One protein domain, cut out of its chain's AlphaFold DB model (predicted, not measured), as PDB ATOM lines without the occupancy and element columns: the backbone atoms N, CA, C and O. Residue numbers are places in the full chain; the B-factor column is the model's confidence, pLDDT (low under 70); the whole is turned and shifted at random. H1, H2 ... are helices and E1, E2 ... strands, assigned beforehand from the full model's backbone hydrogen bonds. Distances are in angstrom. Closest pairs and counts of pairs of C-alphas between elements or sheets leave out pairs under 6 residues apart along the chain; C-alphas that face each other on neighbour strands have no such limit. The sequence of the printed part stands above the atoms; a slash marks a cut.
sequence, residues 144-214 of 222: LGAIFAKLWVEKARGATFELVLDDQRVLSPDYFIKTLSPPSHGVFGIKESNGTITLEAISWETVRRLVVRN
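AT A GLANCE: This is residues 144 to 214 of the 222 residues of an uncharacterized protein of Planctomycetes bacterium (UniProt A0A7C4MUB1). Two antiparallel two-strand ribbons, E1 with E4 and E2 with E3, are bridged by a long link whose short pairings tie it to E1 and to E2, while the one helix, H1, lies over one face of the E1 and E4 ribbon with its residues 144 to 155. The printed part has 71 residues, with H1, E1, E2, E3 and E4 in that order. The class is mixed, helices and strands. It is compact, with a radius of gyration of the C-alphas of 11.5 A, and rounded, spanning 30 by 27 by 23 A.

HOW THE PARTS SIT: H1, residues 144 to 157, has 5 of 10 O i to N i+4 pairs within hydrogen-bond range. E1, residues 160 to 165, and E4, residues 207 to 213, are antiparallel neighbours at 163 degrees; N 162 and O 211 are 2.8 A apart. The closest C-alphas of H1 and E4 are those of Phe 148 and Leu 210, 7.8 A apart. Residues 163 to 164 of E1 pair antiparallel with residues 170 to 171. E2, residues 185 to 191, forms a hairpin with E3, residues 197 to 203, at 157 degrees; N 188 and O 200 are 2.8 A apart. Residues 188 to 189 of E2 pair antiparallel with residues 175 to 176. The closest C-alphas of H1 and E2 are those of Gly 145 and Gly 186, 6.9 A apart. H1 and E3 are apart, as are E1 and E2; E3 and E4 meet only through their link.

IN THESE COORDINATES: H1 begins at C-alpha 144, (31.568, 41.840, -35.000), and is 20.8 A long. E1 is 16.2 A, E2 19.4 A, E3 19.3 A and E4 16.8 A long. E4 ends at C-alpha 213, (35.842, 57.951, -33.354).

THE WHOLE: The C-alphas farthest apart, of Ala 146 and Asn 194, are 31.4 A apart. The printed part has no cut. The link E1 to E2, residues 166 to 184, is long; the others are tight. The mean pLDDT of the printed part is 90.4, and no printed residue is under 70.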
ATOM      1  N   LEU A 144      30.720  40.659 -34.852       90.00
ATOM      2  CA  LEU A 144      31.568  41.840 -35.000       90.00
ATOM      3  C   LEU A 144      31.681  42.310 -36.455       90.00
ATOM      4  O   LEU A 144      31.609  43.510 -36.701       90.00
ATOM      5  N   GLY A 145      31.800  41.390 -37.416       89.31
ATOM      6  CA  GLY A 145      31.853  41.733 -38.837       89.31
ATOM      7  C   GLY A 145      30.543  42.357 -39.322       89.31
ATOM      8  O   GLY A 145      30.554  43.316 -40.095       89.31
ATOM      9  N   ALA A 146      29.406  41.881 -38.805       87.94
ATOM     10  CA  ALA A 146      28.101  42.475 -39.082       87.94
ATOM     11  C   ALA A 146      27.982  43.904 -38.520       87.94
ATOM     12  O   ALA A 146      27.544  44.809 -39.235       87.94
ATOM     13  N   ILE A 147      28.398  44.127 -37.268       89.00
ATOM     14  CA  ILE A 147      28.414  45.461 -36.645       89.00
ATOM     15  C   ILE A 147      29.364  46.392 -37.402       89.00
ATOM     16  O   ILE A 147      28.983  47.508 -37.754       89.00
ATOM     17  N   PHE A 148      30.571  45.919 -37.713       91.56
ATOM     18  CA  PHE A 148      31.564  46.675 -38.462       91.56
ATOM     19  C   PHE A 148      31.007  47.136 -39.810       91.56
ATOM     20  O   PHE A 148      31.048  48.323 -40.119       91.56
ATOM     21  N   ALA A 149      30.418  46.224 -40.588       88.62
ATOM     22  CA  ALA A 149      29.859  46.549 -41.896       88.62
ATOM     23  C   ALA A 149      28.710  47.569 -41.821       88.62
ATOM     24  O   ALA A 149      28.585  48.400 -42.720       88.62
ATOM     25  N   LYS A 150      27.886  47.525 -40.763       87.12
ATOM     26  CA  LYS A 150      26.832  48.525 -40.521       87.12
ATOM     27  C   LYS A 150      27.430  49.902 -40.224       87.12
ATOM     28  O   LYS A 150      27.017  50.891 -40.821       87.12
ATOM     29  N   LEU A 151      28.417  49.955 -39.331       88.88
ATOM     30  CA  LEU A 151      29.042  51.207 -38.908       88.88
ATOM     31  C   LEU A 151      29.920  51.819 -40.001       88.88
ATOM     32  O   LEU A 151      30.018  53.039 -40.079       88.88
ATOM     33  N   TRP A 152      30.516  51.009 -40.878       90.12
ATOM     34  CA  TRP A 152      31.452  51.468 -41.910       90.12
ATOM     35  C   TRP A 152      30.886  52.557 -42.833       90.12
ATOM     36  O   TRP A 152      31.635  53.382 -43.350       90.12
ATOM     37  N   VAL A 153      29.561  52.626 -42.999       87.06
ATOM     38  CA  VAL A 153      28.886  53.704 -43.744       87.06
ATOM     39  C   VAL A 153      29.196  55.090 -43.155       87.06
ATOM     40  O   VAL A 153      29.327  56.066 -43.896       87.06
ATOM     41  N   GLU A 154      29.403  55.185 -41.838       86.94
ATOM     42  CA  GLU A 154      29.760  56.433 -41.152       86.94
ATOM     43  C   GLU A 154      31.176  56.913 -41.485       86.94
ATOM     44  O   GLU A 154      31.490  58.095 -41.325       86.94
ATOM     45  N   LYS A 155      32.032  56.042 -42.026       86.44
ATOM     46  CA  LYS A 155      33.382  56.427 -42.428       86.44
ATOM     47  C   LYS A 155      33.384  57.503 -43.512       86.44
ATOM     48  O   LYS A 155      34.150  58.459 -43.438       86.44
ATOM     49  N   ALA A 156      32.468  57.406 -44.477       82.31
ATOM     50  CA  ALA A 156      32.305  58.419 -45.522       82.31
ATOM     51  C   ALA A 156      31.898  59.798 -44.960       82.31
ATOM     52  O   ALA A 156      32.062  60.816 -45.626       82.31
ATOM     53  N   ARG A 157      31.382  59.843 -43.725       83.25
ATOM     54  CA  ARG A 157      30.986  61.070 -43.016       83.25
ATOM     55  C   ARG A 157      32.112  61.658 -42.155       83.25
ATOM     56  O   ARG A 157      31.902  62.699 -41.522       83.25
ATOM     57  N   GLY A 158      33.288  61.026 -42.165       84.94
ATOM     58  CA  GLY A 158      34.479  61.437 -41.423       84.94
ATOM     59  C   GLY A 158      34.736  60.647 -40.139       84.94
ATOM     60  O   GLY A 158      35.607  61.042 -39.368       84.94
ATOM     61  N   ALA A 159      34.001  59.557 -39.887       89.19
ATOM     62  CA  ALA A 159      34.302  58.680 -38.760       89.19
ATOM     63  C   ALA A 159      35.615  57.921 -39.001       89.19
ATOM     64  O   ALA A 159      35.889  57.478 -40.119       89.19
ATOM     65  N   THR A 160      36.412  57.737 -37.955       90.00
ATOM     66  CA  THR A 160      37.639  56.934 -38.013       90.00
ATOM     67  C   THR A 160      37.434  55.622 -37.273       90.00
ATOM     68  O   THR A 160      36.793  55.577 -36.225       90.00
ATOM     69  N   PHE A 161      37.947  54.541 -37.851       93.38
ATOM     70  CA  PHE A 161      37.795  53.185 -37.339       93.38
ATOM     71  C   PHE A 161      39.151  52.692 -36.859       93.38
ATOM     72  O   PHE A 161      40.118  52.762 -37.609       93.38
ATOM     73  N   GLU A 162      39.192  52.185 -35.635       94.38
ATOM     74  CA  GLU A 162      40.366  51.587 -35.008       94.38
ATOM     75  C   GLU A 162      39.987  50.177 -34.544       94.38
ATOM     76  O   GLU A 162      39.104  49.983 -33.703       94.38
ATOM     77  N   LEU A 163      40.639  49.181 -35.129       93.62
ATOM     78  CA  LEU A 163      40.536  47.778 -34.756       93.62
ATOM     79  C   LEU A 163      41.699  47.470 -33.816       93.62
ATOM     80  O   LEU A 163      42.852  47.596 -34.214       93.62
ATOM     81  N   VAL A 164      41.407  47.083 -32.578       94.81
ATOM     82  CA  VAL A 164      42.420  46.625 -31.621       94.81
ATOM     83  C   VAL A 164      42.432  45.105 -31.640       94.81
ATOM     84  O   VAL A 164      41.418  44.474 -31.321       94.81
ATOM     85  N   LEU A 165      43.569  44.540 -32.025       93.56
ATOM     86  CA  LEU A 165      43.790  43.106 -32.122       93.56
ATOM     87  C   LEU A 165      44.243  42.539 -30.764       93.56
ATOM     88  O   LEU A 165      44.460  43.271 -29.792       93.56
ATOM     89  N   ASP A 166      44.320  41.218 -30.670       93.06
ATOM     90  CA  ASP A 166      44.750  40.470 -29.486       93.06
ATOM     91  C   ASP A 166      46.225  40.703 -29.131       93.06
ATOM     92  O   ASP A 166      46.571  40.777 -27.951       93.06
ATOM     93  N   ASP A 167      47.065  40.929 -30.138       90.62
ATOM     94  CA  ASP A 167      48.468  41.343 -30.031       90.62
ATOM     95  C   ASP A 167      48.660  42.818 -29.612       90.62
ATOM     96  O   ASP A 167      49.787  43.311 -29.576       90.62
ATOM     97  N   GLN A 168      47.575  43.526 -29.267       86.25
ATOM     98  CA  GLN A 168      47.537  44.963 -28.954       86.25
ATOM     99  C   GLN A 168      47.902  45.877 -30.134       86.25
ATOM    100  O   GLN A 168      48.031  47.093 -29.955       86.25
ATOM    101  N   ARG A 169      48.021  45.339 -31.352       91.38
ATOM    102  CA  ARG A 169      48.175  46.148 -32.558       91.38
ATOM    103  C   ARG A 169      46.873  46.884 -32.840       91.38
ATOM    104  O   ARG A 169      45.778  46.326 -32.746       91.38
ATOM    105  N   VAL A 170      47.001  48.156 -33.206       92.31
ATOM    106  CA  VAL A 170      45.873  48.980 -33.638       92.31
ATOM    107  C   VAL A 170      45.943  49.135 -35.143       92.31
ATOM    108  O   VAL A 170      46.942  49.606 -35.686       92.31
ATOM    109  N   LEU A 171      44.873  48.731 -35.812       92.31
ATOM    110  CA  LEU A 171      44.716  48.871 -37.244       92.31
ATOM    111  C   LEU A 171      43.665  49.920 -37.560       92.31
ATOM    112  O   LEU A 171      42.519  49.830 -37.120       92.31
ATOM    113  N   SER A 172      44.071  50.896 -38.365       93.12
ATOM    114  CA  SER A 172      43.216  51.966 -38.866       93.12
ATOM    115  C   SER A 172      42.969  51.729 -40.352       93.12
ATOM    116  O   SER A 172      43.690  52.273 -41.186       93.12
ATOM    117  N   PRO A 173      42.014  50.858 -40.717       93.25
ATOM    118  CA  PRO A 173      41.776  50.519 -42.111       93.25
ATOM    119  C   PRO A 173      41.289  51.748 -42.871       93.25
ATOM    120  O   PRO A 173      40.382  52.430 -42.397       93.25
ATOM    121  N   ASP A 174      41.819  51.990 -44.069       91.50
ATOM    122  CA  ASP A 174      41.378  53.025 -45.015       91.50
ATOM    123  C   ASP A 174      40.234  52.535 -45.908       91.50
ATOM    124  O   ASP A 174      39.272  53.263 -46.173       91.50
ATOM    125  N   TYR A 175      40.276  51.259 -46.260       91.19
ATOM    126  CA  TYR A 175      39.325  50.594 -47.133       91.19
ATOM    127  C   TYR A 175      38.821  49.308 -46.476       91.19
ATOM    128  O   TYR A 175      39.559  48.625 -45.771       91.19
ATOM    129  N   PHE A 176      37.563  48.960 -46.734       91.50
ATOM    130  CA  PHE A 176      36.968  47.688 -46.333       91.50
ATOM    131  C   PHE A 176      36.309  47.060 -47.554       91.50
ATOM    132  O   PHE A 176      35.437  47.674 -48.177       91.50
ATOM    133  N   ILE A 177      36.737  45.849 -47.909       89.19
ATOM    134  CA  ILE A 177      36.299  45.179 -49.133       89.19
ATOM    135  C   ILE A 177      35.316  44.075 -48.761       89.19
ATOM    136  O   ILE A 177      35.685  42.917 -48.562       89.19
ATOM    137  N   LYS A 178      34.031  44.433 -48.683       85.88
ATOM    138  CA  LYS A 178      32.958  43.510 -48.280       85.88
ATOM    139  C   LYS A 178      32.851  42.276 -49.186       85.88
ATOM    140  O   LYS A 178      32.505  41.208 -48.704       85.88
ATOM    141  N   THR A 179      33.157  42.409 -50.476       84.88
ATOM    142  CA  THR A 179      33.093  41.305 -51.452       84.88
ATOM    143  C   THR A 179      34.178  40.252 -51.250       84.88
ATOM    144  O   THR A 179      33.952  39.092 -51.572       84.88
ATOM    145  N   LEU A 180      35.336  40.648 -50.718       84.31
ATOM    146  CA  LEU A 180      36.457  39.751 -50.426       84.31
ATOM    147  C   LEU A 180      36.484  39.302 -48.961       84.31
ATOM    148  O   LEU A 180      37.320  38.484 -48.603       84.31
ATOM    149  N   SER A 181      35.591  39.834 -48.123       87.25
ATOM    150  CA  SER A 181      35.531  39.526 -46.693       87.25
ATOM    151  C   SER A 181      34.604  38.332 -46.444       87.25
ATOM    152  O   SER A 181      33.383  38.491 -46.553       87.25
ATOM    153  N   PRO A 182      35.133  37.138 -46.122       85.50
ATOM    154  CA  PRO A 182      34.302  36.013 -45.715       85.50
ATOM    155  C   PRO A 182      33.663  36.250 -44.327       85.50
ATOM    156  O   PRO A 182      34.059  37.153 -43.591       85.50
ATOM    157  N   PRO A 183      32.702  35.406 -43.908       85.38
ATOM    158  CA  PRO A 183      32.072  35.486 -42.584       85.38
ATOM    159  C   PRO A 183      33.051  35.502 -41.401       85.38
ATOM    160  O   PRO A 183      32.751  36.115 -40.379       85.38
ATOM    161  N   SER A 184      34.204  34.842 -41.546       87.31
ATOM    162  CA  SER A 184      35.225  34.675 -40.504       87.31
ATOM    163  C   SER A 184      36.346  35.716 -40.539       87.31
ATOM    164  O   SER A 184      36.986  35.924 -39.515       87.31
ATOM    165  N   HIS A 185      36.573  36.388 -41.674       91.81
ATOM    166  CA  HIS A 185      37.673  37.347 -41.826       91.81
ATOM    167  C   HIS A 185      37.207  38.655 -42.466       91.81
ATOM    168  O   HIS A 185      36.426  38.665 -43.415       91.81
ATOM    169  N   GLY A 186      37.726  39.775 -41.975       91.88
ATOM    170  CA  GLY A 186      37.607  41.076 -42.624       91.88
ATOM    171  C   GLY A 186      38.825  41.344 -43.499       91.88
ATOM    172  O   GLY A 186      39.953  41.205 -43.033       91.88
ATOM    173  N   VAL A 187      38.608  41.732 -44.757       93.81
ATOM    174  CA  VAL A 187      39.679  42.194 -45.649       93.81
ATOM    175  C   VAL A 187      39.688  43.716 -45.677       93.81
ATOM    176  O   VAL A 187      38.723  44.363 -46.107       93.81
ATOM    177  N   PHE A 188      40.806  44.278 -45.239       94.62
ATOM    178  CA  PHE A 188      41.019  45.707 -45.085       94.62
ATOM    179  C   PHE A 188      42.157  46.187 -45.972       94.62
ATOM    180  O   PHE A 188      43.135  45.480 -46.175       94.62
ATOM    181  N   GLY A 189      42.033  47.402 -46.495       93.31
ATOM    182  CA  GLY A 189      43.123  48.100 -47.165       93.31
ATOM    183  C   GLY A 189      43.609  49.249 -46.300       93.31
ATOM    184  O   GLY A 189      42.791  50.036 -45.828       93.31
ATOM    185  N   ILE A 190      44.914  49.368 -46.109       93.12
ATOM    186  CA  ILE A 190      45.558  50.470 -45.392       93.12
ATOM    187  C   ILE A 190      46.351  51.263 -46.420       93.12
ATOM    188  O   ILE A 190      47.140  50.686 -47.170       93.12
ATOM    189  N   LYS A 191      46.111  52.570 -46.499       92.12
ATOM    190  CA  LYS A 191      46.846  53.449 -47.397       92.12
ATOM    191  C   LYS A 191      48.144  53.855 -46.715       92.12
ATOM    192  O   LYS A 191      48.141  54.544 -45.699       92.12
ATOM    193  N   GLU A 192      49.259  53.449 -47.292       91.00
ATOM    194  CA  GLU A 192      50.574  53.842 -46.812       91.00
ATOM    195  C   GLU A 192      50.940  55.257 -47.287       91.00
ATOM    196  O   GLU A 192      50.397  55.795 -48.259       91.00
ATOM    197  N   SER A 193      51.894  55.884 -46.597       87.81
ATOM    198  CA  SER A 193      52.373  57.240 -46.905       87.81
ATOM    199  C   SER A 193      53.039  57.353 -48.282       87.81
ATOM    200  O   SER A 193      53.032  58.421 -48.888       87.81
ATOM    201  N   ASN A 194      53.565  56.245 -48.802       87.94
ATOM    202  CA  ASN A 194      54.117  56.108 -50.154       87.94
ATOM    203  C   ASN A 194      53.028  56.068 -51.257       87.94
ATOM    204  O   ASN A 194      53.360  56.007 -52.440       87.94
ATOM    205  N   GLY A 195      51.740  56.099 -50.890       88.56
ATOM    206  CA  GLY A 195      50.605  56.039 -51.809       88.56
ATOM    207  C   GLY A 195      50.188  54.628 -52.232       88.56
ATOM    208  O   GLY A 195      49.219  54.500 -52.982       88.56
ATOM    209  N   THR A 196      50.868  53.578 -51.762       92.88
ATOM    210  CA  THR A 196      50.439  52.191 -51.966       92.88
ATOM    211  C   THR A 196      49.312  51.828 -50.999       92.88
ATOM    212  O   THR A 196      49.036  52.526 -50.020       92.88
ATOM    213  N   ILE A 197      48.605  50.743 -51.314       92.94
ATOM    214  CA  ILE A 197      47.565  50.186 -50.453       92.94
ATOM    215  C   ILE A 197      47.999  48.781 -50.066       92.94
ATOM    216  O   ILE A 197      48.147  47.918 -50.932       92.94
ATOM    217  N   THR A 198      48.157  48.551 -48.770       93.56
ATOM    218  CA  THR A 198      48.436  47.231 -48.209       93.56
ATOM    219  C   THR A 198      47.116  46.564 -47.857       93.56
ATOM    220  O   THR A 198      46.309  47.124 -47.116       93.56
ATOM    221  N   LEU A 199      46.868  45.381 -48.428       92.81
ATOM    222  CA  LEU A 199      45.698  44.567 -48.109       92.81
ATOM    223  C   LEU A 199      46.027  43.600 -46.973       92.81
ATOM    224  O   LEU A 199      46.976  42.826 -47.070       92.81
ATOM    225  N   GLU A 200      45.209  43.612 -45.930       92.38
ATOM    226  CA  GLU A 200      45.344  42.752 -44.762       92.38
ATOM    227  C   GLU A 200      44.026  42.022 -44.492       92.38
ATOM    228  O   GLU A 200      42.960  42.636 -44.405       92.38
ATOM    229  N   ALA A 201      44.095  40.696 -44.375       92.69
ATOM    230  CA  ALA A 201      42.968  39.855 -43.993       92.69
ATOM    231  C   ALA A 201      43.102  39.480 -42.514       92.69
ATOM    232  O   ALA A 201      44.068  38.829 -42.125       92.69
ATOM    233  N   ILE A 202      42.131  39.887 -41.699       93.38
ATOM    234  CA  ILE A 202      42.158  39.718 -40.243       93.38
ATOM    235  C   ILE A 202      40.983  38.841 -39.835       93.38
ATOM    236  O   ILE A 202      39.854  39.087 -40.262       93.38
ATOM    237  N   SER A 203      41.233  37.832 -39.001       93.44
ATOM    238  CA  SER A 203      40.155  37.047 -38.395       93.44
ATOM    239  C   SER A 203      39.319  37.932 -37.474       93.44
ATOM    240  O   SER A 203      39.853  38.689 -36.669       93.44
ATOM    241  N   TRP A 204      37.995  37.826 -37.541       92.25
ATOM    242  CA  TRP A 204      37.140  38.571 -36.618       92.25
ATOM    243  C   TRP A 204      37.304  38.129 -35.156       92.25
ATOM    244  O   TRP A 204      36.967  38.901 -34.263       92.25
ATOM    245  N   GLU A 205      37.850  36.934 -34.918       91.19
ATOM    246  CA  GLU A 205      38.109  36.397 -33.577       91.19
ATOM    247  C   GLU A 205      39.323  37.048 -32.900       91.19
ATOM    248  O   GLU A 205      39.367  37.133 -31.674       91.19
ATOM    249  N   THR A 206      40.292  37.551 -33.675       92.94
ATOM    250  CA  THR A 206      41.466  38.248 -33.119       92.94
ATOM    251  C   THR A 206      41.154  39.697 -32.763       92.94
ATOM    252  O   THR A 206      41.899  40.337 -32.024       92.94
ATOM    253  N   VAL A 207      40.036  40.245 -33.249       93.69
ATOM    254  CA  VAL A 207      39.642  41.621 -32.950       93.69
ATOM    255  C   VAL A 207      39.027  41.687 -31.555       93.69
ATOM    256  O   VAL A 207      37.880  41.309 -31.322       93.69
ATOM    257  N   ARG A 208      39.784  42.248 -30.613       93.25
ATOM    258  CA  ARG A 208      39.377  42.385 -29.213       93.25
ATOM    259  C   ARG A 208      38.485  43.597 -28.968       93.25
ATOM    260  O   ARG A 208      37.659  43.587 -28.054       93.25
ATOM    261  N   ARG A 209      38.669  44.669 -29.741       92.50
ATOM    262  CA  ARG A 209      37.871  45.893 -29.613       92.50
ATOM    263  C   ARG A 209      37.744  46.607 -30.952       92.50
ATOM    264  O   ARG A 209      38.733  46.813 -31.644       92.50
ATOM    265  N   LEU A 210      36.528  47.053 -31.255       92.81
ATOM    266  CA  LEU A 210      36.245  48.000 -32.327       92.81
ATOM    267  C   LEU A 210      35.988  49.378 -31.714       92.81
ATOM    268  O   LEU A 210      35.058  49.540 -30.924       92.81
ATOM    269  N   VAL A 211      36.804  50.362 -32.075       92.50
ATOM    270  CA  VAL A 211      36.641  51.756 -31.660       92.50
ATOM    271  C   VAL A 211      36.278  52.583 -32.886       92.50
ATOM    272  O   VAL A 211      36.954  52.531 -33.909       92.50
ATOM    273  N   VAL A 212      35.198  53.354 -32.781       92.00
ATOM    274  CA  VAL A 212      34.781  54.296 -33.823       92.00
ATOM    275  C   VAL A 212      34.834  55.696 -33.232       92.00
ATOM    276  O   VAL A 212      34.152  55.980 -32.247       92.00
ATOM    277  N   ARG A 213      35.666  56.565 -33.804       89.88
ATOM    278  CA  ARG A 213      35.842  57.951 -33.354       89.88
ATOM    279  C   ARG A 213      35.258  58.925 -34.368       89.88
ATOM    280  O   ARG A 213      34.943  58.559 -35.500       89.88
ATOM    281  N   ASN A 214      35.130  60.183 -33.952       87.44
ATOM    282  CA  ASN A 214      34.648  61.285 -34.792       87.44
ATOM    283  C   ASN A 214      33.236  61.062 -35.366       87.44
ATOM    284  O   ASN A 214      32.884  61.585 -36.424       87.44
TER     285      ASN A 214